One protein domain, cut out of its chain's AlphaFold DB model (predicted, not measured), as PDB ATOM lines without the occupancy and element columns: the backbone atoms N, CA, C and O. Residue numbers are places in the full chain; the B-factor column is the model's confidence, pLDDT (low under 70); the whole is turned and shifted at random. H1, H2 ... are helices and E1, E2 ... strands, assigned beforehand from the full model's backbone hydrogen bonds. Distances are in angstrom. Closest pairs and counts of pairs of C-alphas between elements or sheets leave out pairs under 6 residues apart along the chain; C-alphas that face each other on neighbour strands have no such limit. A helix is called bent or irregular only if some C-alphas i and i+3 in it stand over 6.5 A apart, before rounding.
ATOM      1  N   LEU A  28     -38.642 -35.106 -30.525       76.19
ATOM      2  CA  LEU A  28     -39.040 -35.505 -31.865       76.19
ATOM      3  C   LEU A  28     -39.564 -34.273 -32.606       76.19
ATOM      4  O   LEU A  28     -40.488 -33.598 -32.153       76.19
ATOM      5  N   THR A  29     -38.974 -34.008 -33.764       80.88
ATOM      6  CA  THR A  29     -39.401 -32.926 -34.648       80.88
ATOM      7  C   THR A  29     -39.641 -33.437 -36.035       80.88
ATOM      8  O   THR A  29     -38.878 -34.252 -36.556       80.88
ATOM      9  N   HIS A  30     -40.695 -32.926 -36.635       88.19
ATOM     10  CA  HIS A  30     -41.016 -33.174 -38.019       88.19
ATOM     11  C   HIS A  30     -41.626 -31.924 -38.615       88.19
ATOM     12  O   HIS A  30     -42.157 -31.059 -37.916       88.19
ATOM     13  N   GLY A  31     -41.565 -31.844 -39.928       89.06
ATOM     14  CA  GLY A  31     -42.120 -30.719 -40.634       89.06
ATOM     15  C   GLY A  31     -42.202 -30.967 -42.119       89.06
ATOM     16  O   GLY A  31     -41.846 -32.032 -42.635       89.06
ATOM     17  N   TYR A  32     -42.686 -29.950 -42.807       91.25
ATOM     18  CA  TYR A  32     -42.708 -29.925 -44.252       91.25
ATOM     19  C   TYR A  32     -42.381 -28.530 -44.770       91.25
ATOM     20  O   TYR A  32     -42.580 -27.516 -44.103       91.25
ATOM     21  N   ILE A  33     -41.837 -28.488 -45.975       91.00
ATOM     22  CA  ILE A  33     -41.577 -27.284 -46.744       91.00
ATOM     23  C   ILE A  33     -42.439 -27.373 -47.983       91.00
ATOM     24  O   ILE A  33     -42.454 -28.402 -48.656       91.00
ATOM     25  N   HIS A  34     -43.142 -26.305 -48.307       92.81
ATOM     26  CA  HIS A  34     -43.855 -26.209 -49.570       92.81
ATOM     27  C   HIS A  34     -43.683 -24.829 -50.167       92.81
ATOM     28  O   HIS A  34     -43.421 -23.871 -49.445       92.81
ATOM     29  N   GLY A  35     -43.788 -24.723 -51.480       91.31
ATOM     30  CA  GLY A  35     -43.554 -23.457 -52.144       91.31
ATOM     31  C   GLY A  35     -43.737 -23.521 -53.644       91.31
ATOM     32  O   GLY A  35     -44.122 -24.551 -54.198       91.31
ATOM     33  N   HIS A  36     -43.427 -22.400 -54.282       92.62
ATOM     34  CA  HIS A  36     -43.470 -22.234 -55.721       92.62
ATOM     35  C   HIS A  36     -42.107 -21.778 -56.248       92.62
ATOM     36  O   HIS A  36     -41.340 -21.075 -55.586       92.62
ATOM     37  N   VAL A  37     -41.800 -22.216 -57.459       92.38
ATOM     38  CA  VAL A  37     -40.586 -21.899 -58.198       92.38
ATOM     39  C   VAL A  37     -41.001 -21.157 -59.455       92.38
ATOM     40  O   VAL A  37     -41.699 -21.727 -60.293       92.38
ATOM     41  N   HIS A  38     -40.538 -19.922 -59.592       90.62
ATOM     42  CA  HIS A  38     -40.630 -19.129 -60.808       90.62
ATOM     43  C   HIS A  38     -39.295 -19.171 -61.543       90.62
ATOM     44  O   HIS A  38     -38.228 -18.959 -60.963       90.62
ATOM     45  N   GLN A  39     -39.337 -19.464 -62.837       88.56
ATOM     46  CA  GLN A  39     -38.148 -19.459 -63.678       88.56
ATOM     47  C   GLN A  39     -38.093 -18.155 -64.472       88.56
ATOM     48  O   GLN A  39     -38.880 -17.956 -65.393       88.56
ATOM     49  N   HIS A  40     -37.108 -17.320 -64.168       87.12
ATOM     50  CA  HIS A  40     -36.731 -16.166 -64.977       87.12
ATOM     51  C   HIS A  40     -35.602 -16.546 -65.949       87.12
ATOM     52  O   HIS A  40     -35.056 -17.659 -65.902       87.12
ATOM     53  N   ASP A  41     -35.255 -15.628 -66.850       85.00
ATOM     54  CA  ASP A  41     -34.258 -15.883 -67.894       85.00
ATOM     55  C   ASP A  41     -32.842 -16.063 -67.326       85.00
ATOM     56  O   ASP A  41     -32.071 -16.895 -67.808       85.00
ATOM     57  N   ASP A  42     -32.481 -15.304 -66.294       87.88
ATOM     58  CA  ASP A  42     -31.173 -15.291 -65.626       87.88
ATOM     59  C   ASP A  42     -31.136 -16.083 -64.313       87.88
ATOM     60  O   ASP A  42     -30.073 -16.566 -63.916       87.88
ATOM     61  N   HIS A  43     -32.276 -16.278 -63.656       90.94
ATOM     62  CA  HIS A  43     -32.340 -16.955 -62.368       90.94
ATOM     63  C   HIS A  43     -33.642 -17.729 -62.158       90.94
ATOM     64  O   HIS A  43     -34.627 -17.584 -62.872       90.94
ATOM     65  N   MET A  44     -33.627 -18.593 -61.160       90.88
ATOM     66  CA  MET A  44     -34.775 -19.271 -60.593       90.88
ATOM     67  C   MET A  44     -35.098 -18.588 -59.264       90.88
ATOM     68  O   MET A  44     -34.239 -18.489 -58.386       90.88
ATOM     69  N   HIS A  45     -36.318 -18.088 -59.131       92.50
ATOM     70  CA  HIS A  45     -36.840 -17.532 -57.893       92.50
ATOM     71  C   HIS A  45     -37.653 -18.610 -57.177       92.50
ATOM     72  O   HIS A  45     -38.576 -19.183 -57.746       92.50
ATOM     73  N   ILE A  46     -37.311 -18.908 -55.929       92.06
ATOM     74  CA  ILE A  46     -37.977 -19.923 -55.115       92.06
ATOM     75  C   ILE A  46     -38.591 -19.225 -53.913       92.06
ATOM     76  O   ILE A  46     -37.870 -18.688 -53.079       92.06
ATOM     77  N   HIS A  47     -39.908 -19.280 -53.790       92.44
ATOM     78  CA  HIS A  47     -40.624 -18.877 -52.584       92.44
ATOM     79  C   HIS A  47     -41.074 -20.140 -51.865       92.44
ATOM     80  O   HIS A  47     -41.721 -20.993 -52.469       92.44
ATOM     81  N   GLY A  48     -40.793 -20.267 -50.571       90.38
ATOM     82  CA  GLY A  48     -41.308 -21.379 -49.779       90.38
ATOM     83  C   GLY A  48     -41.724 -21.012 -48.361       90.38
ATOM     84  O   GLY A  48     -41.359 -19.974 -47.814       90.38
ATOM     85  N   HIS A  49     -42.488 -21.917 -47.764       89.38
ATOM     86  CA  HIS A  49     -42.933 -21.910 -46.382       89.38
ATOM     87  C   HIS A  49     -42.435 -23.169 -45.693       89.38
ATOM     88  O   HIS A  49     -42.648 -24.274 -46.186       89.38
ATOM     89  N   ILE A  50     -41.810 -23.005 -44.537       88.81
ATOM     90  CA  ILE A  50     -41.350 -24.092 -43.679       88.81
ATOM     91  C   ILE A  50     -42.330 -24.186 -42.523       88.81
ATOM     92  O   ILE A  50     -42.537 -23.201 -41.821       88.81
ATOM     93  N   HIS A  51     -42.908 -25.363 -42.328       88.25
ATOM     94  CA  HIS A  51     -43.771 -25.708 -41.207       88.25
ATOM     95  C   HIS A  51     -43.021 -26.722 -40.354       88.25
ATOM     96  O   HIS A  51     -42.744 -27.825 -40.818       88.25
ATOM     97  N   ASN A  52     -42.647 -26.352 -39.132       86.56
ATOM     98  CA  ASN A  52     -41.986 -27.242 -38.178       86.56
ATOM     99  C   ASN A  52     -42.885 -27.462 -36.959       86.56
ATOM    100  O   ASN A  52     -43.437 -26.504 -36.415       86.56
ATOM    101  N   HIS A  53     -43.014 -28.717 -36.539       86.19
ATOM    102  CA  HIS A  53     -43.826 -29.133 -35.406       86.19
ATOM    103  C   HIS A  53     -42.902 -29.702 -34.330       86.19
ATOM    104  O   HIS A  53     -42.263 -30.744 -34.515       86.19
ATOM    105  N   ASP A  54     -42.865 -29.020 -33.189       84.25
ATOM    106  CA  ASP A  54     -42.098 -29.454 -32.028       84.25
ATOM    107  C   ASP A  54     -43.015 -30.176 -31.041       84.25
ATOM    108  O   ASP A  54     -43.903 -29.559 -30.446       84.25
ATOM    109  N   HIS A  55     -42.781 -31.475 -30.833       82.75
ATOM    110  CA  HIS A  55     -43.519 -32.278 -29.855       82.75
ATOM    111  C   HIS A  55     -42.802 -32.227 -28.512       82.75
ATOM    112  O   HIS A  55     -41.736 -32.821 -28.336       82.75
ATOM    113  N   GLN A  56     -43.377 -31.518 -27.539       77.31
ATOM    114  CA  GLN A  56     -42.856 -31.549 -26.175       77.31
ATOM    115  C   GLN A  56     -43.319 -32.842 -25.501       77.31
ATOM    116  O   GLN A  56     -44.500 -33.005 -25.187       77.31
ATOM    117  N   SER A  57     -42.394 -33.772 -25.251       67.88
ATOM    118  CA  SER A  57     -42.698 -34.978 -24.484       67.88
ATOM    119  C   SER A  57     -42.978 -34.602 -23.025       67.88
ATOM    120  O   SER A  57     -42.067 -34.521 -22.201       67.88
ATOM    121  N   CYS A 145     -33.609  -6.734 -60.731       34.81
ATOM    122  CA  CYS A 145     -34.054  -6.590 -59.350       34.81
ATOM    123  C   CYS A 145     -33.384  -5.354 -58.724       34.81
ATOM    124  O   CYS A 145     -32.257  -5.031 -59.084       34.81
ATOM    125  N   CYS A 146     -34.055  -4.665 -57.790       35.31
ATOM    126  CA  CYS A 146     -33.436  -3.555 -57.061       35.31
ATOM    127  C   CYS A 146     -32.144  -4.046 -56.373       35.31
ATOM    128  O   CYS A 146     -32.200  -4.577 -55.268       35.31
ATOM    129  N   ASP A 147     -30.992  -3.861 -57.022       38.53
ATOM    130  CA  ASP A 147     -29.658  -4.124 -56.473       38.53
ATOM    131  C   ASP A 147     -29.225  -3.002 -55.517       38.53
ATOM    132  O   ASP A 147     -28.102  -2.999 -55.011       38.53
ATOM    133  N   ASP A 148     -30.109  -2.028 -55.260       38.44
ATOM    134  CA  ASP A 148     -29.878  -1.018 -54.243       38.44
ATOM    135  C   ASP A 148     -29.866  -1.713 -52.870       38.44
ATOM    136  O   ASP A 148     -30.908  -2.191 -52.402       38.44
ATOM    137  N   PRO A 149     -28.722  -1.740 -52.163       44.22
ATOM    138  CA  PRO A 149     -28.639  -2.306 -50.821       44.22
ATOM    139  C   PRO A 149     -29.536  -1.571 -49.814       44.22
ATOM    140  O   PRO A 149     -29.616  -1.982 -48.662       44.22
ATOM    141  N   SER A 150     -30.189  -0.475 -50.202       39.97
ATOM    142  CA  SER A 150     -31.204   0.237 -49.423       39.97
ATOM    143  C   SER A 150     -32.595  -0.402 -49.538       39.97
ATOM    144  O   SER A 150     -33.332  -0.382 -48.561       39.97
ATOM    145  N   CYS A 151     -32.942  -1.029 -50.674       41.06
ATOM    146  CA  CYS A 151     -34.177  -1.817 -50.845       41.06
ATOM    147  C   CYS A 151     -34.175  -3.091 -49.977       41.06
ATOM    148  O   CYS A 151     -35.232  -3.594 -49.608       41.06
ATOM    149  N   LEU A 152     -32.983  -3.613 -49.662       45.06
ATOM    150  CA  LEU A 152     -32.763  -4.783 -48.799       45.06
ATOM    151  C   LEU A 152     -32.576  -4.417 -47.316       45.06
ATOM    152  O   LEU A 152     -32.608  -5.293 -46.450       45.06
ATOM    153  N   ARG A 153     -32.367  -3.130 -47.023       47.22
ATOM    154  CA  ARG A 153     -32.232  -2.599 -45.668       47.22
ATOM    155  C   ARG A 153     -33.592  -2.128 -45.170       47.22
ATOM    156  O   ARG A 153     -33.866  -0.932 -45.123       47.22
ATOM    157  N   ASP A 154     -34.421  -3.069 -44.729       49.31
ATOM    158  CA  ASP A 154     -35.503  -2.726 -43.809       49.31
ATOM    159  C   ASP A 154     -34.865  -2.295 -42.481       49.31
ATOM    160  O   ASP A 154     -34.533  -3.110 -41.621       49.31
ATOM    161  N   VAL A 155     -34.667  -0.985 -42.310       49.28
ATOM    162  CA  VAL A 155     -34.066  -0.374 -41.105       49.28
ATOM    163  C   VAL A 155     -34.855  -0.735 -39.829       49.28
ATOM    164  O   VAL A 155     -34.339  -0.630 -38.719       49.28
ATOM    165  N   GLU A 156     -36.092  -1.220 -39.974       53.78
ATOM    166  CA  GLU A 156     -36.974  -1.648 -38.884       53.78
ATOM    167  C   GLU A 156     -37.030  -3.177 -38.668       53.78
ATOM    168  O   GLU A 156     -37.751  -3.638 -37.779       53.78
ATOM    169  N   ALA A 157     -36.282  -3.985 -39.426       53.59
ATOM    170  CA  ALA A 157     -36.220  -5.446 -39.280       53.59
ATOM    171  C   ALA A 157     -34.983  -5.908 -38.484       53.59
ATOM    172  O   ALA A 157     -34.335  -6.895 -38.823       53.59
ATOM    173  N   ILE A 158     -34.646  -5.196 -37.407       55.44
ATOM    174  CA  ILE A 158     -33.550  -5.574 -36.508       55.44
ATOM    175  C   ILE A 158     -33.931  -6.863 -35.764       55.44
ATOM    176  O   ILE A 158     -35.029  -6.974 -35.213       55.44
ATOM    177  N   CYS A 159     -33.029  -7.847 -35.755       53.28
ATOM    178  CA  CYS A 159     -33.203  -9.081 -34.998       53.28
ATOM    179  C   CYS A 159     -33.195  -8.769 -33.493       53.28
ATOM    180  O   CYS A 159     -32.190  -8.319 -32.950       53.28
ATOM    181  N   GLU A 160     -34.310  -9.024 -32.808       56.91
ATOM    182  CA  GLU A 160     -34.448  -8.761 -31.368       56.91
ATOM    183  C   GLU A 160     -33.926  -9.916 -30.485       56.91
ATOM    184  O   GLU A 160     -34.159  -9.927 -29.275       56.91
ATOM    185  N   ASP A 161     -33.223 -10.902 -31.059       58.28
ATOM    186  CA  ASP A 161     -32.548 -11.942 -30.276       58.28
ATOM    187  C   ASP A 161     -31.472 -11.281 -29.387       58.28
ATOM    188  O   ASP A 161     -30.616 -10.561 -29.913       58.28
ATOM    189  N   PRO A 162     -31.462 -11.520 -28.060       63.12
ATOM    190  CA  PRO A 162     -30.436 -10.998 -27.159       63.12
ATOM    191  C   PRO A 162     -29.002 -11.252 -27.645       63.12
ATOM    192  O   PRO A 162     -28.156 -10.371 -27.518       63.12
ATOM    193  N   LYS A 163     -28.736 -12.408 -28.274       63.38
ATOM    194  CA  LYS A 163     -27.420 -12.746 -28.843       63.38
ATOM    195  C   LYS A 163     -27.054 -11.855 -30.038       63.38
ATOM    196  O   LYS A 163     -25.875 -11.589 -30.261       63.38
ATOM    197  N   CYS A 164     -28.043 -11.381 -30.798       58.84
ATOM    198  CA  CYS A 164     -27.836 -10.435 -31.901       58.84
ATOM    199  C   CYS A 164     -27.693  -8.999 -31.382       58.84
ATOM    200  O   CYS A 164     -26.813  -8.266 -31.827       58.84
ATOM    201  N   LEU A 165     -28.502  -8.617 -30.389       65.50
ATOM    202  CA  LEU A 165     -28.466  -7.292 -29.764       65.50
ATOM    203  C   LEU A 165     -27.141  -7.007 -29.039       65.50
ATOM    204  O   LEU A 165     -26.679  -5.868 -29.054       65.50
ATOM    205  N   GLU A 166     -26.502  -8.018 -28.444       69.38
ATOM    206  CA  GLU A 166     -25.222  -7.851 -27.738       69.38
ATOM    207  C   GLU A 166     -24.029  -7.542 -28.667       69.38
ATOM    208  O   GLU A 166     -23.045  -6.959 -28.212       69.38
ATOM    209  N   ASN A 167     -24.121  -7.852 -29.968       58.88
ATOM    210  CA  ASN A 167     -23.027  -7.692 -30.943       58.88
ATOM    211  C   ASN A 167     -23.314  -6.646 -32.046       58.88
ATOM    212  O   ASN A 167     -22.582  -6.556 -33.033       58.88
ATOM    213  N   HIS A 168     -24.369  -5.842 -31.889       53.94
ATOM    214  CA  HIS A 168     -25.000  -5.101 -32.989       53.94
ATOM    215  C   HIS A 168     -24.247  -3.855 -33.497       53.94
ATOM    216  O   HIS A 168     -24.634  -3.291 -34.519       53.94
ATOM    217  N   GLU A 169     -23.174  -3.404 -32.832       53.62
ATOM    218  CA  GLU A 169     -22.451  -2.191 -33.258       53.62
ATOM    219  C   GLU A 169     -21.556  -2.392 -34.500       53.62
ATOM    220  O   GLU A 169     -21.044  -1.407 -35.031       53.62
ATOM    221  N   LEU A 170     -21.355  -3.628 -34.987       53.97
ATOM    222  CA  LEU A 170     -20.333  -3.909 -36.012       53.97
ATOM    223  C   LEU A 170     -20.686  -4.944 -37.090       53.97
ATOM    224  O   LEU A 170     -19.886  -5.118 -38.009       53.97
ATOM    225  N   PHE A 171     -21.841  -5.609 -37.024       50.56
ATOM    226  CA  PHE A 171     -22.198  -6.645 -37.995       50.56
ATOM    227  C   PHE A 171     -23.509  -6.303 -38.700       50.56
ATOM    228  O   PHE A 171     -24.592  -6.538 -38.173       50.56
ATOM    229  N   ASP A 172     -23.393  -5.770 -39.919       57.31
ATOM    230  CA  ASP A 172     -24.451  -5.904 -40.917       57.31
ATOM    231  C   ASP A 172     -24.703  -7.411 -41.087       57.31
ATOM    232  O   ASP A 172     -23.800  -8.155 -41.484       57.31
ATOM    233  N   HIS A 173     -25.893  -7.888 -40.717       59.06
ATOM    234  CA  HIS A 173     -26.265  -9.284 -40.926       59.06
ATOM    235  C   HIS A 173     -26.240  -9.575 -42.429       59.06
ATOM    236  O   HIS A 173     -27.094  -9.097 -43.177       59.06
ATOM    237  N   GLU A 174     -25.261 -10.355 -42.884       59.34
ATOM    238  CA  GLU A 174     -25.189 -10.801 -44.272       59.34
ATOM    239  C   GLU A 174     -26.490 -11.556 -44.616       59.34
ATOM    240  O   GLU A 174     -26.809 -12.578 -44.004       59.34
ATOM    241  N   ASN A 175     -27.271 -11.023 -45.563       60.50
ATOM    242  CA  ASN A 175     -28.598 -11.516 -45.970       60.50
ATOM    243  C   ASN A 175     -29.716 -11.445 -44.906       60.50
ATOM    244  O   ASN A 175     -30.672 -12.218 -44.982       60.50
ATOM    245  N   ASN A 176     -29.636 -10.533 -43.929       63.38
ATOM    246  CA  ASN A 176     -30.637 -10.381 -42.854       63.38
ATOM    247  C   ASN A 176     -30.825 -11.652 -41.994       63.38
ATOM    248  O   ASN A 176     -31.866 -11.839 -41.365       63.38
ATOM    249  N   LEU A 177     -29.824 -12.537 -41.959       65.38
ATOM    250  CA  LEU A 177     -29.855 -13.767 -41.170       65.38
ATOM    251  C   LEU A 177     -29.153 -13.561 -39.827       65.38
ATOM    252  O   LEU A 177     -28.028 -13.062 -39.776       65.38
ATOM    253  N   CYS A 178     -29.760 -14.026 -38.734       70.81
ATOM    254  CA  CYS A 178     -29.021 -14.161 -37.478       70.81
ATOM    255  C   CYS A 178     -27.975 -15.288 -37.585       70.81
ATOM    256  O   CYS A 178     -28.104 -16.183 -38.422       70.81
ATOM    257  N   GLU A 179     -26.956 -15.298 -36.719       70.69
ATOM    258  CA  GLU A 179     -25.898 -16.327 -36.727       70.69
ATOM    259  C   GLU A 179     -26.484 -17.751 -36.686       70.69
ATOM    260  O   GLU A 179     -26.061 -18.645 -37.423       70.69
ATOM    261  N   THR A 180     -27.545 -17.944 -35.898       65.25
ATOM    262  CA  THR A 180     -28.272 -19.212 -35.828       65.25
ATOM    263  C   THR A 180     -28.928 -19.586 -37.153       65.25
ATOM    264  O   THR A 180     -28.955 -20.762 -37.478       65.25
ATOM    265  N   GLN A 181     -29.441 -18.643 -37.946       69.31
ATOM    266  CA  GLN A 181     -29.956 -18.922 -39.292       69.31
ATOM    267  C   GLN A 181     -28.829 -19.127 -40.309       69.31
ATOM    268  O   GLN A 181     -28.950 -19.980 -41.188       69.31
ATOM    269  N   GLN A 182     -27.713 -18.411 -40.166       75.44
ATOM    270  CA  GLN A 182     -26.548 -18.540 -41.037       75.44
ATOM    271  C   GLN A 182     -25.919 -19.936 -40.933       75.44
ATOM    272  O   GLN A 182     -25.625 -20.556 -41.955       75.44
ATOM    273  N   GLN A 183     -25.828 -20.499 -39.724       73.88
ATOM    274  CA  GLN A 183     -25.408 -21.893 -39.507       73.88
ATOM    275  C   GLN A 183     -26.326 -22.902 -40.221       73.88
ATOM    276  O   GLN A 183     -25.886 -23.977 -40.630       73.88
ATOM    277  N   ARG A 184     -27.596 -22.541 -40.446       74.50
ATOM    278  CA  ARG A 184     -28.604 -23.389 -41.107       74.50
ATOM    279  C   ARG A 184     -28.578 -23.272 -42.631       74.50
ATOM    280  O   ARG A 184     -29.216 -24.073 -43.311       74.50
ATOM    281  N   MET A 185     -27.809 -22.334 -43.189       78.69
ATOM    282  CA  MET A 185     -27.747 -22.093 -44.634       78.69
ATOM    283  C   MET A 185     -27.272 -23.294 -45.442       78.69
ATOM    284  O   MET A 185     -27.729 -23.477 -46.564       78.69
ATOM    285  N   ALA A 186     -26.407 -24.152 -44.896       80.81
ATOM    286  CA  ALA A 186     -25.959 -25.350 -45.609       80.81
ATOM    287  C   ALA A 186     -27.119 -26.306 -45.955       80.81
ATOM    288  O   ALA A 186     -27.143 -26.874 -47.046       80.81
ATOM    289  N   ILE A 187     -28.102 -26.436 -45.057       80.50
ATOM    290  CA  ILE A 187     -29.288 -27.281 -45.259       80.50
ATOM    291  C   ILE A 187     -30.166 -26.684 -46.358       80.50
ATOM    292  O   ILE A 187     -30.534 -27.383 -47.302       80.50
ATOM    293  N   PHE A 188     -30.456 -25.383 -46.264       82.56
ATOM    294  CA  PHE A 188     -31.257 -24.686 -47.269       82.56
ATOM    295  C   PHE A 188     -30.594 -24.709 -48.643       82.56
ATOM    296  O   PHE A 188     -31.269 -24.964 -49.631       82.56
ATOM    297  N   ARG A 189     -29.272 -24.540 -48.725       84.00
ATOM    298  CA  ARG A 189     -28.539 -24.661 -49.990       84.00
ATOM    299  C   ARG A 189     -28.683 -26.052 -50.595       84.00
ATOM    300  O   ARG A 189     -29.069 -26.152 -51.750       84.00
ATOM    301  N   ASN A 190     -28.466 -27.118 -49.820       83.94
ATOM    302  CA  ASN A 190     -28.632 -28.487 -50.322       83.94
ATOM    303  C   ASN A 190     -30.063 -28.730 -50.835       83.94
ATOM    304  O   ASN A 190     -30.260 -29.293 -51.911       83.94
ATOM    305  N   LEU A 191     -31.063 -28.232 -50.103       84.31
ATOM    306  CA  LEU A 191     -32.457 -28.284 -50.527       84.31
ATOM    307  C   LEU A 191     -32.683 -27.554 -51.859       84.31
ATOM    308  O   LEU A 191     -33.244 -28.144 -52.781       84.31
ATOM    309  N   LEU A 192     -32.241 -26.300 -51.971       86.50
ATOM    310  CA  LEU A 192     -32.409 -25.486 -53.177       86.50
ATOM    311  C   LEU A 192     -31.668 -26.089 -54.374       86.50
ATOM    312  O   LEU A 192     -32.223 -26.133 -55.468       86.50
ATOM    313  N   GLU A 193     -30.471 -26.642 -54.169       86.44
ATOM    314  CA  GLU A 193     -29.744 -27.381 -55.203       86.44
ATOM    315  C   GLU A 193     -30.526 -28.608 -55.686       86.44
ATOM    316  O   GLU A 193     -30.551 -28.900 -56.882       86.44
ATOM    317  N   ASN A 194     -31.169 -29.344 -54.776       84.94
ATOM    318  CA  ASN A 194     -31.982 -30.503 -55.139       84.94
ATOM    319  C   ASN A 194     -33.253 -30.092 -55.888       84.94
ATOM    320  O   ASN A 194     -33.639 -30.776 -56.842       84.94
ATOM    321  N   VAL A 195     -33.883 -28.978 -55.499       85.88
ATOM    322  CA  VAL A 195     -35.030 -28.405 -56.220       85.88
ATOM    323  C   VAL A 195     -34.604 -27.997 -57.627       85.88
ATOM    324  O   VAL A 195     -35.212 -28.450 -58.595       85.88
ATOM    325  N   GLN A 196     -33.504 -27.254 -57.758       86.75
ATOM    326  CA  GLN A 196     -32.971 -26.834 -59.051       86.75
ATOM    327  C   GLN A 196     -32.651 -28.026 -59.960       86.75
ATOM    328  O   GLN A 196     -33.146 -28.082 -61.085       86.75
ATOM    329  N   LYS A 197     -31.884 -29.014 -59.474       87.31
ATOM    330  CA  LYS A 197     -31.534 -30.223 -60.247       87.31
ATOM    331  C   LYS A 197     -32.776 -30.973 -60.726       87.31
ATOM    332  O   LYS A 197     -32.797 -31.498 -61.836       87.31
ATOM    333  N   SER A 198     -33.813 -31.026 -59.895       87.06
ATOM    334  CA  SER A 198     -35.067 -31.700 -60.233       87.06
ATOM    335  C   SER A 198     -35.867 -30.931 -61.285       87.06
ATOM    336  O   SER A 198     -36.368 -31.539 -62.230       87.06
ATOM    337  N   VAL A 199     -35.945 -29.601 -61.172       87.12
ATOM    338  CA  VAL A 199     -36.584 -28.727 -62.170       87.12
ATOM    339  C   VAL A 199     -35.864 -28.815 -63.520       87.12
ATOM    340  O   VAL A 199     -36.505 -28.939 -64.565       87.12
ATOM    341  N   GLU A 200     -34.532 -28.814 -63.516       87.25
ATOM    342  CA  GLU A 200     -33.724 -28.973 -64.727       87.25
ATOM    343  C   GLU A 200     -33.933 -30.340 -65.384       87.25
ATOM    344  O   GLU A 200     -34.140 -30.406 -66.597       87.25
ATOM    345  N   LEU A 201     -33.978 -31.417 -64.596       87.81
ATOM    346  CA  LEU A 201     -34.259 -32.760 -65.101       87.81
ATOM    347  C   LEU A 201     -35.648 -32.852 -65.752       87.81
ATOM    348  O   LEU A 201     -35.781 -33.413 -66.838       87.81
ATOM    349  N   LEU A 202     -36.682 -32.280 -65.123       86.31
ATOM    350  CA  LEU A 202     -38.035 -32.237 -65.695       86.31
ATOM    351  C   LEU A 202     -38.063 -31.479 -67.029       86.31
ATOM    352  O   LEU A 202     -38.768 -31.874 -67.958       86.31
ATOM    353  N   ARG A 203     -37.260 -30.419 -67.150       84.94
ATOM    354  CA  ARG A 203     -37.119 -29.643 -68.386       84.94
ATOM    355  C   ARG A 203     -36.448 -30.448 -69.495       84.94
ATOM    356  O   ARG A 203     -36.886 -30.371 -70.641       84.94
ATOM    357  N   GLU A 204     -35.396 -31.200 -69.177       87.44
ATOM    358  CA  GLU A 204     -34.734 -32.086 -70.141       87.44
ATOM    359  C   GLU A 204     -35.701 -33.155 -70.661       87.44
ATOM    360  O   GLU A 204     -35.810 -33.327 -71.872       87.44
ATOM    361  N   ILE A 205     -36.485 -33.775 -69.773       86.56
ATOM    362  CA  ILE A 205     -37.508 -34.764 -70.149       86.56
ATOM    363  C   ILE A 205     -38.558 -34.141 -71.081       86.56
ATOM    364  O   ILE A 205     -38.844 -34.700 -72.138       86.56
ATOM    365  N   LYS A 206     -39.084 -32.953 -70.751       86.31
ATOM    366  CA  LYS A 206     -40.080 -32.263 -71.590       86.31
ATOM    367  C   LYS A 206     -39.527 -31.919 -72.980       86.31
ATOM    368  O   LYS A 206     -40.219 -32.103 -73.978       86.31
ATOM    369  N   LYS A 207     -38.268 -31.470 -73.066       86.44
ATOM    370  CA  LYS A 207     -37.594 -31.217 -74.353       86.44
ATOM    371  C   LYS A 207     -37.444 -32.496 -75.177       86.44
ATOM    372  O   LYS A 207     -37.687 -32.474 -76.381       86.44
ATOM    373  N   GLU A 208     -37.070 -33.608 -74.545       88.00
ATOM    374  CA  GLU A 208     -36.976 -34.905 -75.221       88.00
ATOM    375  C   GLU A 208     -38.342 -35.373 -75.751       88.00
ATOM    376  O   GLU A 208     -38.420 -35.841 -76.888       88.00
ATOM    377  N   GLU A 209     -39.422 -35.190 -74.987       88.69
ATOM    378  CA  GLU A 209     -40.791 -35.531 -75.401       88.69
ATOM    379  C   GLU A 209     -41.297 -34.672 -76.572       88.69
ATOM    380  O   GLU A 209     -41.923 -35.198 -77.496       88.69
ATOM    381  N   GLU A 210     -41.003 -33.368 -76.584       87.25
ATOM    382  CA  GLU A 210     -41.393 -32.456 -77.670       87.25
ATOM    383  C   GLU A 210     -40.589 -32.686 -78.965       87.25
ATOM    384  O   GLU A 210     -41.111 -32.504 -80.073       87.25
ATOM    385  N   GLU A 211     -39.328 -33.119 -78.859       86.69
ATOM    386  CA  GLU A 211     -38.478 -33.445 -80.011       86.69
ATOM    387  C   GLU A 211     -38.687 -34.868 -80.554       86.69
ATOM    388  O   GLU A 211     -38.492 -35.100 -81.755       86.69
ATOM    389  N   ALA A 212     -39.107 -35.819 -79.713       82.44
ATOM    390  CA  ALA A 212     -39.341 -37.215 -80.083       82.44
ATOM    391  C   ALA A 212     -40.225 -37.413 -81.335       82.44
ATOM    392  O   ALA A 212     -39.824 -38.186 -82.210       82.44
ATOM    393  N   PRO A 213     -41.368 -36.717 -81.529       74.88
ATOM    394  CA  PRO A 213     -42.207 -36.924 -82.713       74.88
ATOM    395  C   PRO A 213     -41.585 -36.443 -84.036       74.88
ATOM    396  O   PRO A 213     -42.140 -36.721 -85.100       74.88
ATOM    397  N   ASP A 236     -21.397 -19.042 -53.539       76.19
ATOM    398  CA  ASP A 236     -21.466 -17.593 -53.354       76.19
ATOM    399  C   ASP A 236     -22.628 -16.917 -54.103       76.19
ATOM    400  O   ASP A 236     -22.910 -15.748 -53.863       76.19
ATOM    401  N   ASN A 237     -23.337 -17.631 -54.988       82.62
ATOM    402  CA  ASN A 237     -24.345 -17.001 -55.854       82.62
ATOM    403  C   ASN A 237     -25.802 -17.262 -55.440       82.62
ATOM    404  O   ASN A 237     -26.714 -16.727 -56.067       82.62
ATOM    405  N   ILE A 238     -26.043 -18.098 -54.426       86.94
ATOM    406  CA  ILE A 238     -27.398 -18.371 -53.933       86.94
ATOM    407  C   ILE A 238     -27.734 -17.342 -52.854       86.94
ATOM    408  O   ILE A 238     -27.162 -17.377 -51.764       86.94
ATOM    409  N   GLN A 239     -28.686 -16.458 -53.144       86.88
ATOM    410  CA  GLN A 239     -29.183 -15.468 -52.186       86.88
ATOM    411  C   GLN A 239     -30.467 -15.998 -51.549       86.88
ATOM    412  O   GLN A 239     -31.398 -16.345 -52.271       86.88
ATOM    413  N   ILE A 240     -30.524 -16.075 -50.218       87.25
ATOM    414  CA  ILE A 240     -31.707 -16.524 -49.467       87.25
ATOM    415  C   ILE A 240     -32.106 -15.418 -48.497       87.25
ATOM    416  O   ILE A 240     -31.274 -14.944 -47.730       87.25
ATOM    417  N   HIS A 241     -33.380 -15.042 -48.514       81.88
ATOM    418  CA  HIS A 241     -33.961 -13.995 -47.688       81.88
ATOM    419  C   HIS A 241     -35.160 -14.532 -46.897       81.88
ATOM    420  O   HIS A 241     -36.011 -15.227 -47.454       81.88
ATOM    421  N   PHE A 242     -35.264 -14.185 -45.612       83.44
ATOM    422  CA  PHE A 242     -36.428 -14.494 -44.776       83.44
ATOM    423  C   PHE A 242     -37.169 -13.184 -44.481       83.44
ATOM    424  O   PHE A 242     -36.707 -12.405 -43.652       83.44
ATOM    425  N   PRO A 243     -38.312 -12.911 -45.137       67.56
ATOM    426  CA  PRO A 243     -39.004 -11.623 -45.030       67.56
ATOM    427  C   PRO A 243     -39.674 -11.373 -43.671       67.56
ATOM    428  O   PRO A 243     -40.214 -10.296 -43.437       67.56
ATOM    429  N   HIS A 244     -39.687 -12.356 -42.771       65.75
ATOM    430  CA  HIS A 244     -40.303 -12.216 -41.457       65.75
ATOM    431  C   HIS A 244     -39.257 -12.176 -40.356       65.75
ATOM    432  O   HIS A 244     -38.264 -12.900 -40.392       65.75
ATOM    433  N   ARG A 245     -39.538 -11.356 -39.336       60.56
ATOM    434  CA  ARG A 245     -38.721 -11.267 -38.126       60.56
ATOM    435  C   ARG A 245     -38.534 -12.661 -37.530       60.56
ATOM    436  O   ARG A 245     -39.508 -13.375 -37.294       60.56
ATOM    437  N   CYS A 246     -37.283 -13.014 -37.254       48.66
ATOM    438  CA  CYS A 246     -36.873 -14.340 -36.793       48.66
ATOM    439  C   CYS A 246     -37.540 -14.758 -35.471       48.66
ATOM    440  O   CYS A 246     -37.685 -15.949 -35.202       48.66
ATOM    441  N   HIS A 247     -37.984 -13.781 -34.671       48.97
ATOM    442  CA  HIS A 247     -38.609 -13.993 -33.373       48.97
ATOM    443  C   HIS A 247     -39.769 -13.004 -33.169       48.97
ATOM    444  O   HIS A 247     -39.529 -11.796 -33.089       48.97
ATOM    445  N   PRO A 248     -41.031 -13.459 -33.063       49.34
ATOM    446  CA  PRO A 248     -42.093 -12.616 -32.536       49.34
ATOM    447  C   PRO A 248     -41.832 -12.384 -31.041       49.34
ATOM    448  O   PRO A 248     -41.750 -13.330 -30.260       49.34
ATOM    449  N   LEU A 286     -46.267 -25.060 -33.411       79.56
ATOM    450  CA  LEU A 286     -46.163 -24.885 -34.856       79.56
ATOM    451  C   LEU A 286     -45.330 -23.638 -35.156       79.56
ATOM    452  O   LEU A 286     -45.691 -22.526 -34.764       79.56
ATOM    453  N   HIS A 287     -44.243 -23.826 -35.890       80.38
ATOM    454  CA  HIS A 287     -43.396 -22.756 -36.390       80.38
ATOM    455  C   HIS A 287     -43.550 -22.658 -37.904       80.38
ATOM    456  O   HIS A 287     -43.216 -23.605 -38.613       80.38
ATOM    457  N   GLN A 288     -44.032 -21.512 -38.385       83.06
ATOM    458  CA  GLN A 288     -44.103 -21.208 -39.811       83.06
ATOM    459  C   GLN A 288     -43.107 -20.100 -40.158       83.06
ATOM    460  O   GLN A 288     -43.119 -19.039 -39.533       83.06
ATOM    461  N   SER A 289     -42.264 -20.322 -41.163       83.38
ATOM    462  CA  SER A 289     -41.385 -19.287 -41.711       83.38
ATOM    463  C   SER A 289     -41.436 -19.257 -43.233       83.38
ATOM    464  O   SER A 289     -41.453 -20.295 -43.889       83.38
ATOM    465  N   CYS A 290     -41.476 -18.050 -43.791       87.19
ATOM    466  CA  CYS A 290     -41.382 -17.814 -45.229       87.19
ATOM    467  C   CYS A 290     -39.912 -17.619 -45.605       87.19
ATOM    468  O   CYS A 290     -39.158 -17.014 -44.840       87.19
ATOM    469  N   PHE A 291     -39.511 -18.082 -46.783       88.31
ATOM    470  CA  PHE A 291     -38.210 -17.779 -47.364       88.31
ATOM    471  C   PHE A 291     -38.340 -17.537 -48.865       88.31
ATOM    472  O   PHE A 291     -39.196 -18.113 -49.535       88.31
ATOM    473  N   HIS A 292     -37.463 -16.687 -49.373       90.38
ATOM    474  CA  HIS A 292     -37.295 -16.392 -50.785       90.38
ATOM    475  C   HIS A 292     -35.851 -16.717 -51.141       90.38
ATOM    476  O   HIS A 292     -34.944 -16.396 -50.374       90.38
ATOM    477  N   ALA A 293     -35.613 -17.351 -52.277       92.06
ATOM    478  CA  ALA A 293     -34.273 -17.645 -52.745       92.06
ATOM    479  C   ALA A 293     -34.125 -17.310 -54.227       92.06
ATOM    480  O   ALA A 293     -34.936 -17.726 -55.050       92.06
ATOM    481  N   ARG A 294     -33.055 -16.590 -54.565       92.38
ATOM    482  CA  ARG A 294     -32.606 -16.365 -55.938       92.38
ATOM    483  C   ARG A 294     -31.470 -17.333 -56.222       92.38
ATOM    484  O   ARG A 294     -30.408 -17.264 -55.602       92.38
ATOM    485  N   VAL A 295     -31.711 -18.252 -57.148       91.50
ATOM    486  CA  VAL A 295     -30.763 -19.284 -57.562       91.50
ATOM    487  C   VAL A 295     -30.387 -19.029 -59.021       91.50
ATOM    488  O   VAL A 295     -31.271 -19.041 -59.872       91.50
ATOM    489  N   PRO A 296     -29.115 -18.772 -59.361       88.62
ATOM    490  CA  PRO A 296     -28.724 -18.505 -60.741       88.62
ATOM    491  C   PRO A 296     -29.120 -19.651 -61.670       88.62
ATOM    492  O   PRO A 296     -28.888 -20.827 -61.375       88.62
ATOM    493  N   SER A 297     -29.707 -19.307 -62.812       83.81
ATOM    494  CA  SER A 297     -30.029 -20.282 -63.842       83.81
ATOM    495  C   SER A 297     -28.754 -20.600 -64.611       83.81
ATOM    496  O   SER A 297     -28.016 -19.691 -64.999       83.81
ATOM    497  N   PHE A 298     -28.487 -21.880 -64.877       76.56
ATOM    498  CA  PHE A 298     -27.433 -22.255 -65.815       76.56
ATOM    499  C   PHE A 298     -27.873 -21.853 -67.228       76.56
ATOM    500  O   PHE A 298     -28.434 -22.660 -67.977       76.56
ATOM    501  N   PHE A 316     -43.201 -24.214 -61.117       91.31
ATOM    502  CA  PHE A 316     -43.296 -25.495 -60.414       91.31
ATOM    503  C   PHE A 316     -43.737 -25.286 -58.973       91.31
ATOM    504  O   PHE A 316     -43.244 -24.389 -58.300       91.31
ATOM    505  N   ASP A 317     -44.596 -26.167 -58.477       91.88
ATOM    506  CA  ASP A 317     -44.865 -26.289 -57.051       91.88
ATOM    507  C   ASP A 317     -43.966 -27.384 -56.477       91.88
ATOM    508  O   ASP A 317     -43.759 -28.429 -57.105       91.88
ATOM    509  N   PHE A 318     -43.432 -27.172 -55.279       92.31
ATOM    510  CA  PHE A 318     -42.645 -28.182 -54.582       92.31
ATOM    511  C   PHE A 318     -43.171 -28.434 -53.176       92.31
ATOM    512  O   PHE A 318     -43.706 -27.548 -52.512       92.31
ATOM    513  N   PHE A 319     -42.984 -29.668 -52.728       92.12
ATOM    514  CA  PHE A 319     -43.294 -30.144 -51.394       92.12
ATOM    515  C   PHE A 319     -42.157 -31.045 -50.908       92.12
ATOM    516  O   PHE A 319     -41.658 -31.900 -51.642       92.12
ATOM    517  N   LEU A 320     -41.742 -30.868 -49.662       90.81
ATOM    518  CA  LEU A 320     -40.677 -31.623 -49.027       90.81
ATOM    519  C   LEU A 320     -41.071 -31.928 -47.587       90.81
ATOM    520  O   LEU A 320     -41.294 -31.010 -46.814       90.81
ATOM    521  N   GLN A 321     -41.097 -33.194 -47.202       90.00
ATOM    522  CA  GLN A 321     -41.306 -33.610 -45.820       90.00
ATOM    523  C   GLN A 321     -39.970 -34.011 -45.198       90.00
ATOM    524  O   GLN A 321     -39.128 -34.638 -45.852       90.00
ATOM    525  N   PHE A 322     -39.771 -33.647 -43.936       89.25
ATOM    526  CA  PHE A 322     -38.548 -33.949 -43.212       89.25
ATOM    527  C   PHE A 322     -38.817 -34.361 -41.766       89.25
ATOM    528  O   PHE A 322     -39.735 -33.868 -41.112       89.25
ATOM    529  N   ASN A 323     -37.941 -35.224 -41.255       86.88
ATOM    530  CA  ASN A 323     -37.910 -35.645 -39.860       86.88
ATOM    531  C   ASN A 323     -36.588 -35.247 -39.199       86.88
ATOM    532  O   ASN A 323     -35.554 -35.097 -39.858       86.88
ATOM    533  N   ASN A 324     -36.626 -35.160 -37.869       81.50
ATOM    534  CA  ASN A 324     -35.490 -34.888 -36.995       81.50
ATOM    535  C   ASN A 324     -34.820 -33.540 -37.259       81.50
ATOM    536  O   ASN A 324     -33.595 -33.437 -37.216       81.50
ATOM    537  N   PHE A 325     -35.625 -32.508 -37.513       76.94
ATOM    538  CA  PHE A 325     -35.137 -31.150 -37.709       76.94
ATOM    539  C   PHE A 325     -34.275 -30.740 -36.491       76.94
ATOM    540  O   PHE A 325     -33.072 -30.543 -36.630       76.94
ATOM    541  N   ASN A 326     -34.812 -30.758 -35.270       69.19
ATOM    542  CA  ASN A 326     -34.121 -30.296 -34.054       69.19
ATOM    543  C   ASN A 326     -32.853 -31.056 -33.666       69.19
ATOM    544  O   ASN A 326     -32.034 -30.474 -32.960       69.19
ATOM    545  N   LEU A 327     -32.607 -32.276 -34.160       66.94
ATOM    546  CA  LEU A 327     -31.311 -32.936 -33.922       66.94
ATOM    547  C   LEU A 327     -30.141 -32.188 -34.579       66.94
ATOM    548  O   LEU A 327     -28.999 -32.364 -34.170       66.94
ATOM    549  N   LEU A 328     -30.425 -31.318 -35.548       61.34
ATOM    550  CA  LEU A 328     -29.458 -30.395 -36.140       61.34
ATOM    551  C   LEU A 328     -29.421 -29.022 -35.470       61.34
ATOM    552  O   LEU A 328     -28.499 -28.255 -35.730       61.34
ATOM    553  N   PHE A 329     -30.432 -28.693 -34.661       62.50
ATOM    554  CA  PHE A 329     -30.614 -27.364 -34.064       62.50
ATOM    555  C   PHE A 329     -30.364 -27.332 -32.554       62.50
ATOM    556  O   PHE A 329     -30.450 -26.258 -31.963       62.50
ATOM    557  N   SER A 478     -33.269 -35.705 -42.257       80.81
ATOM    558  CA  SER A 478     -33.780 -36.844 -43.015       80.81
ATOM    559  C   SER A 478     -34.969 -36.385 -43.851       80.81
ATOM    560  O   SER A 478     -36.069 -36.206 -43.326       80.81
ATOM    561  N   ILE A 479     -34.734 -36.145 -45.143       85.00
ATOM    562  CA  ILE A 479     -35.799 -35.864 -46.112       85.00
ATOM    563  C   ILE A 479     -36.543 -37.176 -46.365       85.00
ATOM    564  O   ILE A 479     -35.991 -38.096 -46.970       85.00
ATOM    565  N   THR A 480     -37.787 -37.270 -45.901       86.25
ATOM    566  CA  THR A 480     -38.617 -38.475 -46.051       86.25
ATOM    567  C   THR A 480     -39.377 -38.483 -47.368       86.25
ATOM    568  O   THR A 480     -39.568 -39.540 -47.966       86.25
ATOM    569  N   GLN A 481     -39.781 -37.308 -47.852       88.25
ATOM    570  CA  GLN A 481     -40.525 -37.158 -49.096       88.25
ATOM    571  C   GLN A 481     -40.111 -35.871 -49.806       88.25
ATOM    572  O   GLN A 481     -39.924 -34.836 -49.175       88.25
ATOM    573  N   MET A 482     -39.989 -35.925 -51.132       88.56
ATOM    574  CA  MET A 482     -39.786 -34.754 -51.982       88.56
ATOM    575  C   MET A 482     -40.615 -34.925 -53.249       88.56
ATOM    576  O   MET A 482     -40.500 -35.942 -53.932       88.56
ATOM    577  N   GLU A 483     -41.441 -33.937 -53.559       91.00
ATOM    578  CA  GLU A 483     -42.297 -33.916 -54.735       91.00
ATOM    579  C   GLU A 483     -42.218 -32.542 -55.402       91.00
ATOM    580  O   GLU A 483     -42.358 -31.517 -54.743       91.00
ATOM    581  N   ILE A 484     -41.983 -32.519 -56.714       90.25
ATOM    582  CA  ILE A 484     -42.006 -31.301 -57.529       90.25
ATOM    583  C   ILE A 484     -42.982 -31.546 -58.667       90.25
ATOM    584  O   ILE A 484     -42.829 -32.498 -59.436       90.25
ATOM    585  N   LYS A 485     -44.002 -30.700 -58.755       88.94
ATOM    586  CA  LYS A 485     -45.080 -30.791 -59.730       88.94
ATOM    587  C   LYS A 485     -45.030 -29.556 -60.626       88.94
ATOM    588  O   LYS A 485     -44.975 -28.444 -60.107       88.94
ATOM    589  N   PRO A 486     -45.076 -29.707 -61.960       88.94
ATOM    590  CA  PRO A 486     -45.344 -28.572 -62.832       88.94
ATOM    591  C   PRO A 486     -46.660 -27.929 -62.401       88.94
ATOM    592  O   PRO A 486     -47.651 -28.646 -62.203       88.94
ATOM    593  N   LYS A 487     -46.682 -26.600 -62.272       84.31
ATOM    594  CA  LYS A 487     -47.913 -25.877 -61.968       84.31
ATOM    595  C   LYS A 487     -48.901 -26.209 -63.076       84.31
ATOM    596  O   LYS A 487     -48.639 -25.971 -64.259       84.31
ATOM    597  N   LYS A 488     -50.013 -26.859 -62.721       77.12
ATOM    598  CA  LYS A 488     -51.042 -27.204 -63.704       77.12
ATOM    599  C   LYS A 488     -51.572 -25.888 -64.243       77.12
ATOM    600  O   LYS A 488     -52.374 -25.240 -63.579       77.12
ATOM    601  N   VAL A 489     -51.139 -25.506 -65.446       68.44
ATOM    602  CA  VAL A 489     -51.766 -24.414 -66.183       68.44
ATOM    603  C   VAL A 489     -53.238 -24.793 -66.259       68.44
ATOM    604  O   VAL A 489     -53.592 -25.786 -66.905       68.44
ATOM    605  N   LEU A 490     -54.081 -24.074 -65.513       63.41
ATOM    606  CA  LEU A 490     -55.529 -24.217 -65.550       63.41
ATOM    607  C   LEU A 490     -55.936 -23.880 -66.984       63.41
ATOM    608  O   LEU A 490     -56.184 -22.733 -67.335       63.41
ATOM    609  N   SER A 491     -55.940 -24.901 -67.845       58.16
ATOM    610  CA  SER A 491     -56.063 -24.782 -69.304       58.16
ATOM    611  C   SER A 491     -57.426 -24.258 -69.752       58.16
ATOM    612  O   SER A 491     -57.694 -24.113 -70.944       58.16
ATOM    613  N   LYS A 492     -58.295 -23.936 -68.793       58.66
ATOM    614  CA  LYS A 492     -59.469 -23.109 -68.987       58.66
ATOM    615  C   LYS A 492     -59.503 -22.092 -67.850       58.66
ATOM    616  O   LYS A 492     -59.530 -22.524 -66.695       58.66
ATOM    617  N   PRO A 493     -59.542 -20.781 -68.143       59.78
ATOM    618  CA  PRO A 493     -59.868 -19.814 -67.111       59.78
ATOM    619  C   PRO A 493     -61.198 -20.249 -66.492       59.78
ATOM    620  O   PRO A 493     -62.176 -20.491 -67.205       59.78
ATOM    621  N   ILE A 494     -61.215 -20.402 -65.163       66.62
ATOM    622  CA  ILE A 494     -62.398 -20.816 -64.385       66.62
ATOM    623  C   ILE A 494     -63.594 -19.904 -64.710       66.62
ATOM    624  O   ILE A 494     -64.750 -20.323 -64.661       66.62
ATOM    625  N   TYR A 495     -63.299 -18.676 -65.138       71.44
ATOM    626  CA  TYR A 495     -64.242 -17.741 -65.708       71.44
ATOM    627  C   TYR A 495     -63.807 -17.321 -67.119       71.44
ATOM    628  O   TYR A 495     -62.875 -16.538 -67.290       71.44
ATOM    629  N   ALA A 496     -64.508 -17.811 -68.139       79.25
ATOM    630  CA  ALA A 496     -64.469 -17.196 -69.458       79.25
ATOM    631  C   ALA A 496     -65.579 -16.144 -69.511       79.25
ATOM    632  O   ALA A 496     -66.759 -16.485 -69.388       79.25
ATOM    633  N   ALA A 497     -65.205 -14.875 -69.688       83.50
ATOM    634  CA  ALA A 497     -66.191 -13.833 -69.932       83.50
ATOM    635  C   ALA A 497     -67.049 -14.241 -71.149       83.50
ATOM    636  O   ALA A 497     -66.491 -14.615 -72.188       83.50
TER     637      ALA A 497
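This is residues 28 to 57, 145 to 213, 236 to 248, 286 to 298, 316 to 329 and 478 to 497 of the 601 residues of an uncharacterized protein of [Candida] pseudohaemulonii (UniProt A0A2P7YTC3). A twisted sheet of six antiparallel strands curls round one long helix, H3, which packs on one face of it and whose residues 204 to 213 stick out beyond it. The stretch that leads to H3, mostly without named elements, holds the short helices H1 and H2 towards the end where H3 begins; residues 145 to 151 and the tail 489 to 497 stick out. The printed part has 159 residues, with three named helices and six named strands in the order E1 E2 H1 H2 H3 E3 E4 E5 E6; the sheet runs E3 E4 E2 E1 E5 E6 and the class is mixed, helices and strands. The whole is only just loose, close to compact, with a radius of gyration of the C-alphas of 18.5 A and spans of 64 by 46 by 39 A.

E1, residues 29 to 39, begins with C-alpha 29 at (-39.401, -32.926, -34.648) and is 32.0 A long. E2, residues 43 to 55, measures 37.6 A. H1 is residues 162 to 165 and H2 residues 179 to 183. H3, residues 185 to 213, is 43.3 A long, from C-alpha 185 at (-27.747, -22.093, -44.634); it is only just irregular, with C-alphas 210 and 213 6.8 A apart. E3 is residues 239 to 241; E4, residues 286 to 296, measures 31.9 A; E5, residues 316 to 323, 23.5 A. E6, residues 478 to 486, is 24.4 A long and ends with C-alpha 486 at (-45.344, -28.572, -62.832).

E1 and E2 form a hairpin, antiparallel at 166 degrees, with N 34 and O 49 3.0 A apart, within hydrogen-bond range. E4 is antiparallel to E2 (N 48 and O 291, 2.9 A) and E3 to E4 (N 241 and O 292, 2.8 A). On the other side of E1 is E5 (N 33 and O 320, 2.7 A), followed by the edge strand E6 (N 319 and O 483, 2.8 A). H3 is on the sheet, two layers, a helix on one face of a sheet; its closest C-alphas to E6 are those of Ser 198 and Ile 484, 7.5 A. H1 and H2 are not on the sheet; they are close but not clearly touching, with the C-alphas of Cys 164 and Glu 179 7.9 A apart. In H2 every O i to N i+4 pair is within hydrogen-bond range, in H3 24 of 25; H1 is too short for such a pair.

The C-alphas farthest apart, those of Glu 166 and Pro 213, are 64.5 A apart. Five cuts leave gaps between C-alphas 57 and 145 of 45.8 A, 213 and 236 of 40.8 A, 248 and 286 of 13.1 A, 298 and 316 of 17.1 A, and 329 and 478 of 13.4 A. Of the links printed whole, H1 to H2 is long. The mean pLDDT of the printed part is 76.0, and 52 residues are under 70, among them 145 to 177 and 489 to 494.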